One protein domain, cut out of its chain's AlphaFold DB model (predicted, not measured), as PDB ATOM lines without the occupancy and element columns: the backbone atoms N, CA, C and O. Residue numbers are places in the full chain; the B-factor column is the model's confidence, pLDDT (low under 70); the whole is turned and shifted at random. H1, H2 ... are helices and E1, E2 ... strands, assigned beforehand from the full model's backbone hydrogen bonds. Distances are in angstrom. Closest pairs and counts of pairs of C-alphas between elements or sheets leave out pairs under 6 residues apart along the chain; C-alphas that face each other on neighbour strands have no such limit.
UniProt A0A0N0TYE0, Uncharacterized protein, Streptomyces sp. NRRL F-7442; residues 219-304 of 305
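AT A GLANCE: This is residues 219 to 304 of the 305 residues of an uncharacterized protein of Streptomyces sp. NRRL F-7442 (UniProt A0A0N0TYE0). A long, narrow, twisted ribbon of three strands has the longer helix H2 packed along one face and the short helix H1 on the opposite face, near the end of E2. The sheet runs E1, E2, E3, antiparallel, a meander in which each strand is the antiparallel neighbour of the one before. The printed part has 86 residues, with two named helices and three named strands in the order H1 E1 E2 E3 H2, of mixed class. It is loose, with a radius of gyration of the C-alphas of 16.7 A, and a rod spanning 59 by 18 by 18 A.

HOW THE PARTS SIT: E2, residues 243 to 260, is the inner strand. It forms a hairpin with E1, residues 231 to 240, at 159 degrees between directions; N 234 and O 249 are within hydrogen-bond range at 2.9 A. E2 forms another hairpin with E3, residues 267 to 279, at 164 degrees, with N 250 and O 276 at 2.8 A. H2, residues 284 to 302, is on the sheet at a height of 7.5 A, over E1 and E2 and only just over E3, with 3 C-alphas there. It runs along the strands, at 25 degrees to E1 on the local plane. The closest C-alphas of H2 and E2 are those of Leu 291 and Gly 249, 5.1 A apart. H1, residues 219 to 225, is on the opposite face at a height of 6.5 A, only just over E2, with 3 C-alphas there; the closest C-alphas of the two are those of Arg 221 and Ala 258, 5.0 A apart. H1 and H2 are only just apart, at 8.2 A. In both helices every O i to N i+4 pair is within hydrogen-bond range.

IN THESE COORDINATES: E2 measures 52.6 A from C-alpha 243 at (138.346, 224.397, 261.772) to C-alpha 260, E3 37.7 A, E1 29.5 A, H2 27.0 A and H1 9.9 A. H1 begins at C-alpha 219, (88.515, 215.559, 254.581), and H2 ends at C-alpha 302, (100.217, 222.832, 259.088).

THE WHOLE: The two C-alphas farthest apart, those of Ile 242 and Asn 263, are 59.8 A apart. The printed part has no cut. The link from E2 to E3 is short and the other three are tight. The mean pLDDT of the printed part is 71.8; 35 residues are under 70, among them residues 238 to 245 and 277 to 288.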
ATOM      1  N   ALA A 219      87.938 214.342 255.152       80.62
ATOM      2  CA  ALA A 219      88.515 215.559 254.581       80.62
ATOM      3  C   ALA A 219      89.768 215.954 255.365       80.62
ATOM      4  O   ALA A 219      90.811 216.227 254.782       80.62
ATOM      5  N   ALA A 220      89.678 215.888 256.693       80.69
ATOM      6  CA  ALA A 220      90.792 216.137 257.586       80.69
ATOM      7  C   ALA A 220      91.920 215.116 257.397       80.69
ATOM      8  O   ALA A 220      93.073 215.508 257.241       80.69
ATOM      9  N   ARG A 221      91.599 213.816 257.321       84.75
ATOM     10  CA  ARG A 221      92.577 212.755 257.021       84.75
ATOM     11  C   ARG A 221      93.272 212.984 255.686       84.75
ATOM     12  O   ARG A 221      94.489 212.866 255.609       84.75
ATOM     13  N   ALA A 222      92.517 213.332 254.645       80.69
ATOM     14  CA  ALA A 222      93.069 213.659 253.336       80.69
ATOM     15  C   ALA A 222      94.029 214.860 253.425       80.69
ATOM     16  O   ALA A 222      95.157 214.761 252.945       80.69
ATOM     17  N   ALA A 223      93.640 215.937 254.114       76.94
ATOM     18  CA  ALA A 223      94.503 217.098 254.335       76.94
ATOM     19  C   ALA A 223      95.824 216.733 255.041       76.94
ATOM     20  O   ALA A 223      96.899 217.075 254.545       76.94
ATOM     21  N   VAL A 224      95.769 215.988 256.154       80.62
ATOM     22  CA  VAL A 224      96.974 215.650 256.937       80.62
ATOM     23  C   VAL A 224      97.811 214.537 256.308       80.62
ATOM     24  O   VAL A 224      99.021 214.497 256.504       80.62
ATOM     25  N   SER A 225      97.217 213.659 255.494       78.19
ATOM     26  CA  SER A 225      97.954 212.600 254.790       78.19
ATOM     27  C   SER A 225      99.052 213.147 253.877       78.19
ATOM     28  O   SER A 225     100.107 212.527 253.764       78.19
ATOM     29  N   GLY A 226      98.862 214.349 253.315       75.69
ATOM     30  CA  GLY A 226      99.879 215.048 252.526       75.69
ATOM     31  C   GLY A 226     101.106 215.497 253.333       75.69
ATOM     32  O   GLY A 226     102.088 215.957 252.751       75.69
ATOM     33  N   LEU A 227     101.066 215.378 254.664       76.19
ATOM     34  CA  LEU A 227     102.200 215.638 255.550       76.19
ATOM     35  C   LEU A 227     103.058 214.397 255.769       76.19
ATOM     36  O   LEU A 227     104.258 214.538 255.988       76.19
ATOM     37  N   THR A 228     102.471 213.200 255.708       83.81
ATOM     38  CA  THR A 228     103.214 211.951 255.902       83.81
ATOM     39  C   THR A 228     104.320 211.849 254.856       83.81
ATOM     40  O   THR A 228     104.087 212.032 253.664       83.81
ATOM     41  N   GLY A 229     105.546 211.588 255.302       82.62
ATOM     42  CA  GLY A 229     106.711 211.526 254.432       82.62
ATOM     43  C   GLY A 229     107.386 212.877 254.167       82.62
ATOM     44  O   GLY A 229     108.509 212.882 253.658       82.62
ATOM     45  N   ARG A 230     106.779 214.022 254.535       82.94
ATOM     46  CA  ARG A 230     107.478 215.315 254.453       82.94
ATOM     47  C   ARG A 230     108.699 215.285 255.361       82.94
ATOM     48  O   ARG A 230     108.632 214.873 256.521       82.94
ATOM     49  N   SER A 231     109.817 215.745 254.824       83.12
ATOM     50  CA  SER A 231     111.025 216.013 255.584       83.12
ATOM     51  C   SER A 231     111.431 217.462 255.394       83.12
ATOM     52  O   SER A 231     111.256 218.049 254.325       83.12
ATOM     53  N   GLN A 232     111.981 218.035 256.452       82.88
ATOM     54  CA  GLN A 232     112.657 219.310 256.389       82.88
ATOM     55  C   GLN A 232     114.016 219.139 257.044       82.88
ATOM     56  O   GLN A 232     114.117 218.651 258.171       82.88
ATOM     57  N   SER A 233     115.060 219.499 256.309       81.69
ATOM     58  CA  SER A 233     116.409 219.586 256.840       81.69
ATOM     59  C   SER A 233     116.836 221.043 256.893       81.69
ATOM     60  O   SER A 233     116.572 221.830 255.982       81.69
ATOM     61  N   VAL A 234     117.482 221.403 257.993       78.81
ATOM     62  CA  VAL A 234     118.159 222.679 258.172       78.81
ATOM     63  C   VAL A 234     119.578 222.338 258.573       78.81
ATOM     64  O   VAL A 234     119.811 221.643 259.559       78.81
ATOM     65  N   GLY A 235     120.526 222.791 257.768       75.62
ATOM     66  CA  GLY A 235     121.939 222.572 258.011       75.62
ATOM     67  C   GLY A 235     122.699 223.879 257.952       75.62
ATOM     68  O   GLY A 235     122.254 224.857 257.346       75.62
ATOM     69  N   GLY A 236     123.859 223.880 258.581       76.88
ATOM     70  CA  GLY A 236     124.735 225.031 258.617       76.88
ATOM     71  C   GLY A 236     126.159 224.633 258.943       76.88
ATOM     72  O   GLY A 236     126.532 223.458 258.977       76.88
ATOM     73  N   SER A 237     126.985 225.647 259.143       73.38
ATOM     74  CA  SER A 237     128.377 225.440 259.504       73.38
ATOM     75  C   SER A 237     128.811 226.489 260.507       73.38
ATOM     76  O   SER A 237     128.605 227.676 260.246       73.38
ATOM     77  N   SER A 238     129.476 226.061 261.571       67.50
ATOM     78  CA  SER A 238     130.095 226.947 262.550       67.50
ATOM     79  C   SER A 238     131.613 226.908 262.373       67.50
ATOM     80  O   SER A 238     132.198 225.845 262.130       67.50
ATOM     81  N   SER A 239     132.254 228.076 262.393       65.62
ATOM     82  CA  SER A 239     133.705 228.207 262.253       65.62
ATOM     83  C   SER A 239     134.337 228.538 263.595       65.62
ATOM     84  O   SER A 239     133.996 229.544 264.213       65.62
ATOM     85  N   PHE A 240     135.329 227.755 263.986       63.66
ATOM     86  CA  PHE A 240     136.201 228.009 265.130       63.66
ATOM     87  C   PHE A 240     137.585 228.278 264.548       63.66
ATOM     88  O   PHE A 240     137.912 227.708 263.516       63.66
ATOM     89  N   GLY A 241     138.417 229.123 265.156       51.72
ATOM     90  CA  GLY A 241     139.671 229.623 264.550       51.72
ATOM     91  C   GLY A 241     140.677 228.585 264.001       51.72
ATOM     92  O   GLY A 241     141.668 228.978 263.397       51.72
ATOM     93  N   ILE A 242     140.431 227.285 264.182       52.09
ATOM     94  CA  ILE A 242     141.226 226.141 263.716       52.09
ATOM     95  C   ILE A 242     140.435 225.111 262.876       52.09
ATOM     96  O   ILE A 242     141.003 224.102 262.468       52.09
ATOM     97  N   GLY A 243     139.148 225.327 262.576       55.34
ATOM     98  CA  GLY A 243     138.346 224.397 261.772       55.34
ATOM     99  C   GLY A 243     136.887 224.815 261.568       55.34
ATOM    100  O   GLY A 243     136.389 225.754 262.184       55.34
ATOM    101  N   ARG A 244     136.178 224.104 260.688       67.12
ATOM    102  CA  ARG A 244     134.750 224.314 260.413       67.12
ATOM    103  C   ARG A 244     134.001 223.029 260.734       67.12
ATOM    104  O   ARG A 244     134.334 221.998 260.156       67.12
ATOM    105  N   ALA A 245     133.005 223.081 261.612       65.56
ATOM    106  CA  ALA A 245     132.085 221.961 261.783       65.56
ATOM    107  C   ALA A 245     130.798 222.228 261.013       65.56
ATOM    108  O   ALA A 245     130.340 223.367 260.899       65.56
ATOM    109  N   GLN A 246     130.237 221.154 260.481       73.94
ATOM    110  CA  GLN A 246     128.928 221.143 259.855       73.94
ATOM    111  C   GLN A 246     127.938 220.520 260.832       73.94
ATOM    112  O   GLN A 246     128.294 219.610 261.586       73.94
ATOM    113  N   TYR A 247     126.718 221.033 260.812       70.44
ATOM    114  CA  TYR A 247     125.598 220.460 261.537       70.44
ATOM    115  C   TYR A 247     124.412 220.321 260.590       70.44
ATOM    116  O   TYR A 247     124.202 221.162 259.709       70.44
ATOM    117  N   GLU A 248     123.635 219.264 260.783       75.81
ATOM    118  CA  GLU A 248     122.361 219.056 260.104       75.81
ATOM    119  C   GLU A 248     121.320 218.612 261.132       75.81
ATOM    120  O   GLU A 248     121.502 217.631 261.853       75.81
ATOM    121  N   GLY A 249     120.214 219.349 261.193       71.94
ATOM    122  CA  GLY A 249     118.985 218.924 261.846       71.94
ATOM    123  C   GLY A 249     117.978 218.495 260.787       71.94
ATOM    124  O   GLY A 249     117.725 219.231 259.832       71.94
ATOM    125  N   ARG A 250     117.384 217.314 260.944       77.69
ATOM    126  CA  ARG A 250     116.350 216.793 260.048       77.69
ATOM    127  C   ARG A 250     115.132 216.361 260.846       77.69
ATOM    128  O   ARG A 250     115.231 215.531 261.747       77.69
ATOM    129  N   VAL A 251     113.969 216.870 260.458       78.25
ATOM    130  CA  VAL A 251     112.675 216.410 260.965       78.25
ATOM    131  C   VAL A 251     111.933 215.715 259.835       78.25
ATOM    132  O   VAL A 251     111.888 216.210 258.709       78.25
ATOM    133  N   HIS A 252     111.371 214.550 260.129       84.06
ATOM    134  CA  HIS A 252     110.569 213.760 259.208       84.06
ATOM    135  C   HIS A 252     109.227 213.415 259.846       84.06
ATOM    136  O   HIS A 252     109.175 213.006 261.005       84.06
ATOM    137  N   VAL A 253     108.141 213.564 259.096       82.75
ATOM    138  CA  VAL A 253     106.808 213.151 259.536       82.75
ATOM    139  C   VAL A 253     106.617 211.674 259.194       82.75
ATOM    140  O   VAL A 253     106.395 211.329 258.035       82.75
ATOM    141  N   ASN A 254     106.686 210.802 260.201       82.56
ATOM    142  CA  ASN A 254     106.500 209.356 260.034       82.56
ATOM    143  C   ASN A 254     105.038 208.996 259.764       82.56
ATOM    144  O   ASN A 254     104.747 208.089 258.989       82.56
ATOM    145  N   ALA A 255     104.127 209.684 260.448       82.88
ATOM    146  CA  ALA A 255     102.694 209.480 260.328       82.88
ATOM    147  C   ALA A 255     101.955 210.758 260.721       82.88
ATOM    148  O   ALA A 255     102.385 211.471 261.627       82.88
ATOM    149  N   ALA A 256     100.828 211.017 260.069       81.06
ATOM    150  CA  ALA A 256      99.855 212.011 260.489       81.06
ATOM    151  C   ALA A 256      98.450 211.411 260.350       81.06
ATOM    152  O   ALA A 256      98.128 210.841 259.305       81.06
ATOM    153  N   ASP A 257      97.626 211.524 261.387       84.56
ATOM    154  CA  ASP A 257      96.211 211.147 261.354       84.56
ATOM    155  C   ASP A 257      95.352 212.299 261.883       84.56
ATOM    156  O   ASP A 257      95.823 213.172 262.611       84.56
ATOM    157  N   ALA A 258      94.084 212.308 261.487       84.06
ATOM    158  CA  ALA A 258      93.112 213.276 261.963       84.06
ATOM    159  C   ALA A 258      91.782 212.599 262.293       84.06
ATOM    160  O   ALA A 258      91.337 211.648 261.634       84.06
ATOM    161  N   ARG A 259      91.114 213.114 263.320       85.06
ATOM    162  CA  ARG A 259      89.788 212.663 263.748       85.06
ATOM    163  C   ARG A 259      88.975 213.838 264.277       85.06
ATOM    164  O   ARG A 259      89.521 214.796 264.808       85.06
ATOM    165  N   VAL A 260      87.658 213.750 264.157       81.06
ATOM    166  CA  VAL A 260      86.745 214.757 264.704       81.06
ATOM    167  C   VAL A 260      86.466 214.411 266.164       81.06
ATOM    168  O   VAL A 260      86.009 213.303 266.478       81.06
ATOM    169  N   ALA A 261      86.763 215.348 267.058       75.38
ATOM    170  CA  ALA A 261      86.821 215.148 268.498       75.38
ATOM    171  C   ALA A 261      85.499 215.526 269.172       75.38
ATOM    172  O   ALA A 261      85.330 216.617 269.703       75.38
ATOM    173  N   GLY A 262      84.532 214.606 269.167       72.31
ATOM    174  CA  GLY A 262      83.228 214.812 269.809       72.31
ATOM    175  C   GLY A 262      82.360 215.843 269.077       72.31
ATOM    176  O   GLY A 262      81.405 215.457 268.401       72.31
ATOM    177  N   ASN A 263      82.698 217.127 269.202       73.44
ATOM    178  CA  ASN A 263      82.111 218.243 268.469       73.44
ATOM    179  C   ASN A 263      82.585 218.226 267.001       73.44
ATOM    180  O   ASN A 263      83.783 218.117 266.752       73.44
ATOM    181  N   PRO A 264      81.681 218.358 266.011       66.19
ATOM    182  CA  PRO A 264      82.042 218.405 264.595       66.19
ATOM    183  C   PRO A 264      82.922 219.591 264.189       66.19
ATOM    184  O   PRO A 264      83.430 219.583 263.078       66.19
ATOM    185  N   LEU A 265      83.099 220.602 265.037       69.19
ATOM    186  CA  LEU A 265      84.025 221.708 264.776       69.19
ATOM    187  C   LEU A 265      85.421 221.482 265.367       69.19
ATOM    188  O   LEU A 265      86.345 222.204 265.002       69.19
ATOM    189  N   ASP A 266      85.578 220.480 266.230       74.88
ATOM    190  CA  ASP A 266      86.840 220.197 266.903       74.88
ATOM    191  C   ASP A 266      87.558 219.059 266.170       74.88
ATOM    192  O   ASP A 266      87.011 217.970 265.959       74.88
ATOM    193  N   LEU A 267      88.794 219.324 265.751       75.56
ATOM    194  CA  LEU A 267      89.631 218.378 265.025       75.56
ATOM    195  C   LEU A 267      90.870 218.039 265.856       75.56
ATOM    196  O   LEU A 267      91.701 218.906 266.112       75.56
ATOM    197  N   ASP A 268      91.012 216.766 266.216       80.88
ATOM    198  CA  ASP A 268      92.249 216.226 266.771       80.88
ATOM    199  C   ASP A 268      93.156 215.808 265.612       80.88
ATOM    200  O   ASP A 268      92.747 215.027 264.744       80.88
ATOM    201  N   VAL A 269      94.393 216.298 265.619       78.00
ATOM    202  CA  VAL A 269      95.431 215.919 264.658       78.00
ATOM    203  C   VAL A 269      96.602 215.311 265.420       78.00
ATOM    204  O   VAL A 269      97.244 215.987 266.221       78.00
ATOM    205  N   ASP A 270      96.889 214.042 265.143       80.19
ATOM    206  CA  ASP A 270      97.992 213.294 265.739       80.19
ATOM    207  C   ASP A 270      99.145 213.208 264.732       80.19
ATOM    208  O   ASP A 270      98.977 212.690 263.627       80.19
ATOM    209  N   ILE A 271     100.331 213.700 265.105       75.69
ATOM    210  CA  ILE A 271     101.518 213.711 264.237       75.69
ATOM    211  C   ILE A 271     102.668 212.987 264.931       75.69
ATOM    212  O   ILE A 271     103.085 213.354 266.027       75.69
ATOM    213  N   SER A 272     103.213 211.974 264.262       80.06
ATOM    214  CA  SER A 272     104.419 211.263 264.676       80.06
ATOM    215  C   SER A 272     105.627 211.796 263.914       80.06
ATOM    216  O   SER A 272     105.665 211.761 262.682       80.06
ATOM    217  N   LEU A 273     106.623 212.279 264.654       78.31
ATOM    218  CA  LEU A 273     107.834 212.892 264.115       78.31
ATOM    219  C   LEU A 273     109.055 212.020 264.428       78.31
ATOM    220  O   LEU A 273     109.244 211.585 265.562       78.31
ATOM    221  N   ALA A 274     109.910 211.809 263.431       75.94
ATOM    222  CA  ALA A 274     111.282 211.360 263.620       75.94
ATOM    223  C   ALA A 274     112.216 212.564 263.530       75.94
ATOM    224  O   ALA A 274     112.224 213.290 262.533       75.94
ATOM    225  N   VAL A 275     113.038 212.740 264.558       69.12
ATOM    226  CA  VAL A 275     114.010 213.827 264.643       69.12
ATOM    227  C   VAL A 275     115.407 213.227 264.621       69.12
ATOM    228  O   VAL A 275     115.716 212.349 265.424       69.12
ATOM    229  N   HIS A 276     116.230 213.683 263.684       75.75
ATOM    230  CA  HIS A 276     117.624 213.277 263.544       75.75
ATOM    231  C   HIS A 276     118.506 214.519 263.601       75.75
ATOM    232  O   HIS A 276     118.195 215.537 262.983       75.75
ATOM    233  N   ALA A 277     119.608 214.420 264.332       64.69
ATOM    234  CA  ALA A 277     120.614 215.463 264.412       64.69
ATOM    235  C   ALA A 277     122.004 214.842 264.335       64.69
ATOM    236  O   ALA A 277     122.274 213.842 265.000       64.69
ATOM    237  N   GLU A 278     122.873 215.455 263.541       67.25
ATOM    238  CA  GLU A 278     124.267 215.053 263.403       67.25
ATOM    239  C   GLU A 278     125.171 216.290 263.456       67.25
ATOM    240  O   GLU A 278     124.883 217.318 262.833       67.25
ATOM    241  N   ALA A 279     126.267 216.189 264.211       59.44
ATOM    242  CA  ALA A 279     127.330 217.184 264.244       59.44
ATOM    243  C   ALA A 279     128.688 216.513 264.461       59.44
ATOM    244  O   ALA A 279     128.812 215.557 265.224       59.44
ATOM    245  N   GLY A 280     129.719 217.044 263.801       52.75
ATOM    246  CA  GLY A 280     131.089 216.531 263.915       52.75
ATOM    247  C   GLY A 280     131.843 216.967 265.181       52.75
ATOM    248  O   GLY A 280     132.923 216.443 265.434       52.75
ATOM    249  N   ILE A 281     131.319 217.942 265.942       59.03
ATOM    250  CA  ILE A 281     131.888 218.523 267.181       59.03
ATOM    251  C   ILE A 281     130.709 218.977 268.077       59.03
ATOM    252  O   ILE A 281     129.627 219.220 267.543       59.03
ATOM    253  N   ASP A 282     130.898 219.100 269.400       55.47
ATOM    254  CA  ASP A 282     129.896 219.583 270.376       55.47
ATOM    255  C   ASP A 282     129.313 220.961 269.994       55.47
ATOM    256  O   ASP A 282     129.825 222.017 270.366       55.47
ATOM    257  N   LEU A 283     128.213 220.936 269.240       57.53
ATOM    258  CA  LEU A 283     127.455 222.093 268.751       57.53
ATOM    259  C   LEU A 283     125.992 222.033 269.206       57.53
ATOM    260  O   LEU A 283     125.071 222.339 268.451       57.53
ATOM    261  N   PHE A 284     125.753 221.604 270.446       59.38
ATOM    262  CA  PHE A 284     124.404 221.343 270.957       59.38
ATOM    263  C   PHE A 284     123.424 222.516 270.790       59.38
ATOM    264  O   PHE A 284     122.246 222.280 270.522       59.38
ATOM    265  N   GLN A 285     123.893 223.762 270.913       64.56
ATOM    266  CA  GLN A 285     123.049 224.948 270.749       64.56
ATOM    267  C   GLN A 285     122.612 225.146 269.286       64.56
ATOM    268  O   GLN A 285     121.416 225.258 269.023       64.56
ATOM    269  N   ASP A 286     123.553 225.081 268.339       62.56
ATOM    270  CA  ASP A 286     123.282 225.244 266.902       62.56
ATOM    271  C   ASP A 286     122.377 224.116 266.361       62.56
ATOM    272  O   ASP A 286     121.506 224.339 265.518       62.56
ATOM    273  N   ILE A 287     122.533 222.896 266.892       55.75
ATOM    274  CA  ILE A 287     121.667 221.748 266.588       55.75
ATOM    275  C   ILE A 287     120.243 221.982 267.104       55.75
ATOM    276  O   ILE A 287     119.277 221.735 266.381       55.75
ATOM    277  N   GLY A 288     120.098 222.451 268.348       60.38
ATOM    278  CA  GLY A 288     118.794 222.742 268.942       60.38
ATOM    279  C   GLY A 288     118.021 223.802 268.154       60.38
ATOM    280  O   GLY A 288     116.829 223.633 267.893       60.38
ATOM    281  N   GLU A 289     118.705 224.854 267.700       71.19
ATOM    282  CA  GLU A 289     118.118 225.893 266.847       71.19
ATOM    283  C   GLU A 289     117.722 225.358 265.463       71.19
ATOM    284  O   GLU A 289     116.616 225.631 264.990       71.19
ATOM    285  N   ALA A 290     118.565 224.532 264.832       57.06
ATOM    286  CA  ALA A 290     118.251 223.908 263.545       57.06
ATOM    287  C   ALA A 290     117.022 222.986 263.622       57.06
ATOM    288  O   ALA A 290     116.171 223.002 262.728       57.06
ATOM    289  N   LEU A 291     116.900 222.212 264.705       55.75
ATOM    290  CA  LEU A 291     115.746 221.352 264.959       55.75
ATOM    291  C   LEU A 291     114.468 222.157 265.207       55.75
ATOM    292  O   LEU A 291     113.430 221.821 264.635       55.75
ATOM    293  N   ASN A 292     114.541 223.234 265.994       72.06
ATOM    294  CA  ASN A 292     113.401 224.125 266.209       72.06
ATOM    295  C   ASN A 292     112.946 224.775 264.900       72.06
ATOM    296  O   ASN A 292     111.760 224.747 264.594       72.06
ATOM    297  N   HIS A 293     113.866 225.265 264.067       69.56
ATOM    298  CA  HIS A 293     113.506 225.840 262.769       69.56
ATOM    299  C   HIS A 293     112.917 224.818 261.789       69.56
ATOM    300  O   HIS A 293     111.985 225.143 261.044       69.56
ATOM    301  N   ALA A 294     113.418 223.580 261.787       54.66
ATOM    302  CA  ALA A 294     112.823 222.497 261.008       54.66
ATOM    303  C   ALA A 294     111.410 222.143 261.519       54.66
ATOM    304  O   ALA A 294     110.495 221.952 260.720       54.66
ATOM    305  N   ALA A 295     111.192 222.129 262.836       64.38
ATOM    306  CA  ALA A 295     109.870 221.922 263.425       64.38
ATOM    307  C   ALA A 295     108.905 223.088 263.126       64.38
ATOM    308  O   ALA A 295     107.753 222.859 262.764       64.38
ATOM    309  N   GLU A 296     109.372 224.338 263.193       78.56
ATOM    310  CA  GLU A 296     108.603 225.535 262.833       78.56
ATOM    311  C   GLU A 296     108.195 225.549 261.360       78.56
ATOM    312  O   GLU A 296     107.119 226.035 261.015       78.56
ATOM    313  N   GLY A 297     109.042 225.051 260.457       66.31
ATOM    314  CA  GLY A 297     108.683 224.945 259.048       66.31
ATOM    315  C   GLY A 297     107.580 223.909 258.798       66.31
ATOM    316  O   GLY A 297     106.657 224.188 258.030       66.31
ATOM    317  N   ILE A 298     107.579 222.787 259.528       67.69
ATOM    318  CA  ILE A 298     106.454 221.836 259.544       67.69
ATOM    319  C   ILE A 298     105.202 222.479 260.170       67.69
ATOM    320  O   ILE A 298     104.111 222.361 259.614       67.69
ATOM    321  N   GLY A 299     105.351 223.229 261.269       67.00
ATOM    322  CA  GLY A 299     104.269 223.993 261.906       67.00
ATOM    323  C   GLY A 299     103.638 225.051 260.990       67.00
ATOM    324  O   GLY A 299     102.419 225.237 260.973       67.00
ATOM    325  N   ARG A 300     104.448 225.712 260.158       75.38
ATOM    326  CA  ARG A 300     103.970 226.641 259.123       75.38
ATOM    327  C   ARG A 300     103.246 225.929 257.986       75.38
ATOM    328  O   ARG A 300     102.248 226.441 257.492       75.38
ATOM    329  N   ALA A 301     103.704 224.742 257.591       65.12
ATOM    330  CA  ALA A 301     102.983 223.932 256.614       65.12
ATOM    331  C   ALA A 301     101.597 223.526 257.144       65.12
ATOM    332  O   ALA A 301     100.625 223.613 256.402       65.12
ATOM    333  N   LEU A 302     101.486 223.166 258.427       63.81
ATOM    334  CA  LEU A 302     100.217 222.832 259.088       63.81
ATOM    335  C   LEU A 302      99.211 223.988 259.116       63.81
ATOM    336  O   LEU A 302      98.028 223.760 258.916       63.81
ATOM    337  N   SER A 303      99.676 225.220 259.322       63.97
ATOM    338  CA  SER A 303      98.823 226.420 259.384       63.97
ATOM    339  C   SER A 303      98.396 226.957 258.011       63.97
ATOM    340  O   SER A 303      97.637 227.919 257.938       63.97
ATOM    341  N   SER A 304      98.884 226.350 256.923       59.38
ATOM    342  CA  SER A 304      98.531 226.715 255.544       59.38
ATOM    343  C   SER A 304      97.413 225.861 254.923       59.38
ATOM    344  O   SER A 304      97.023 226.132 253.785       59.38
TER     345      SER A 304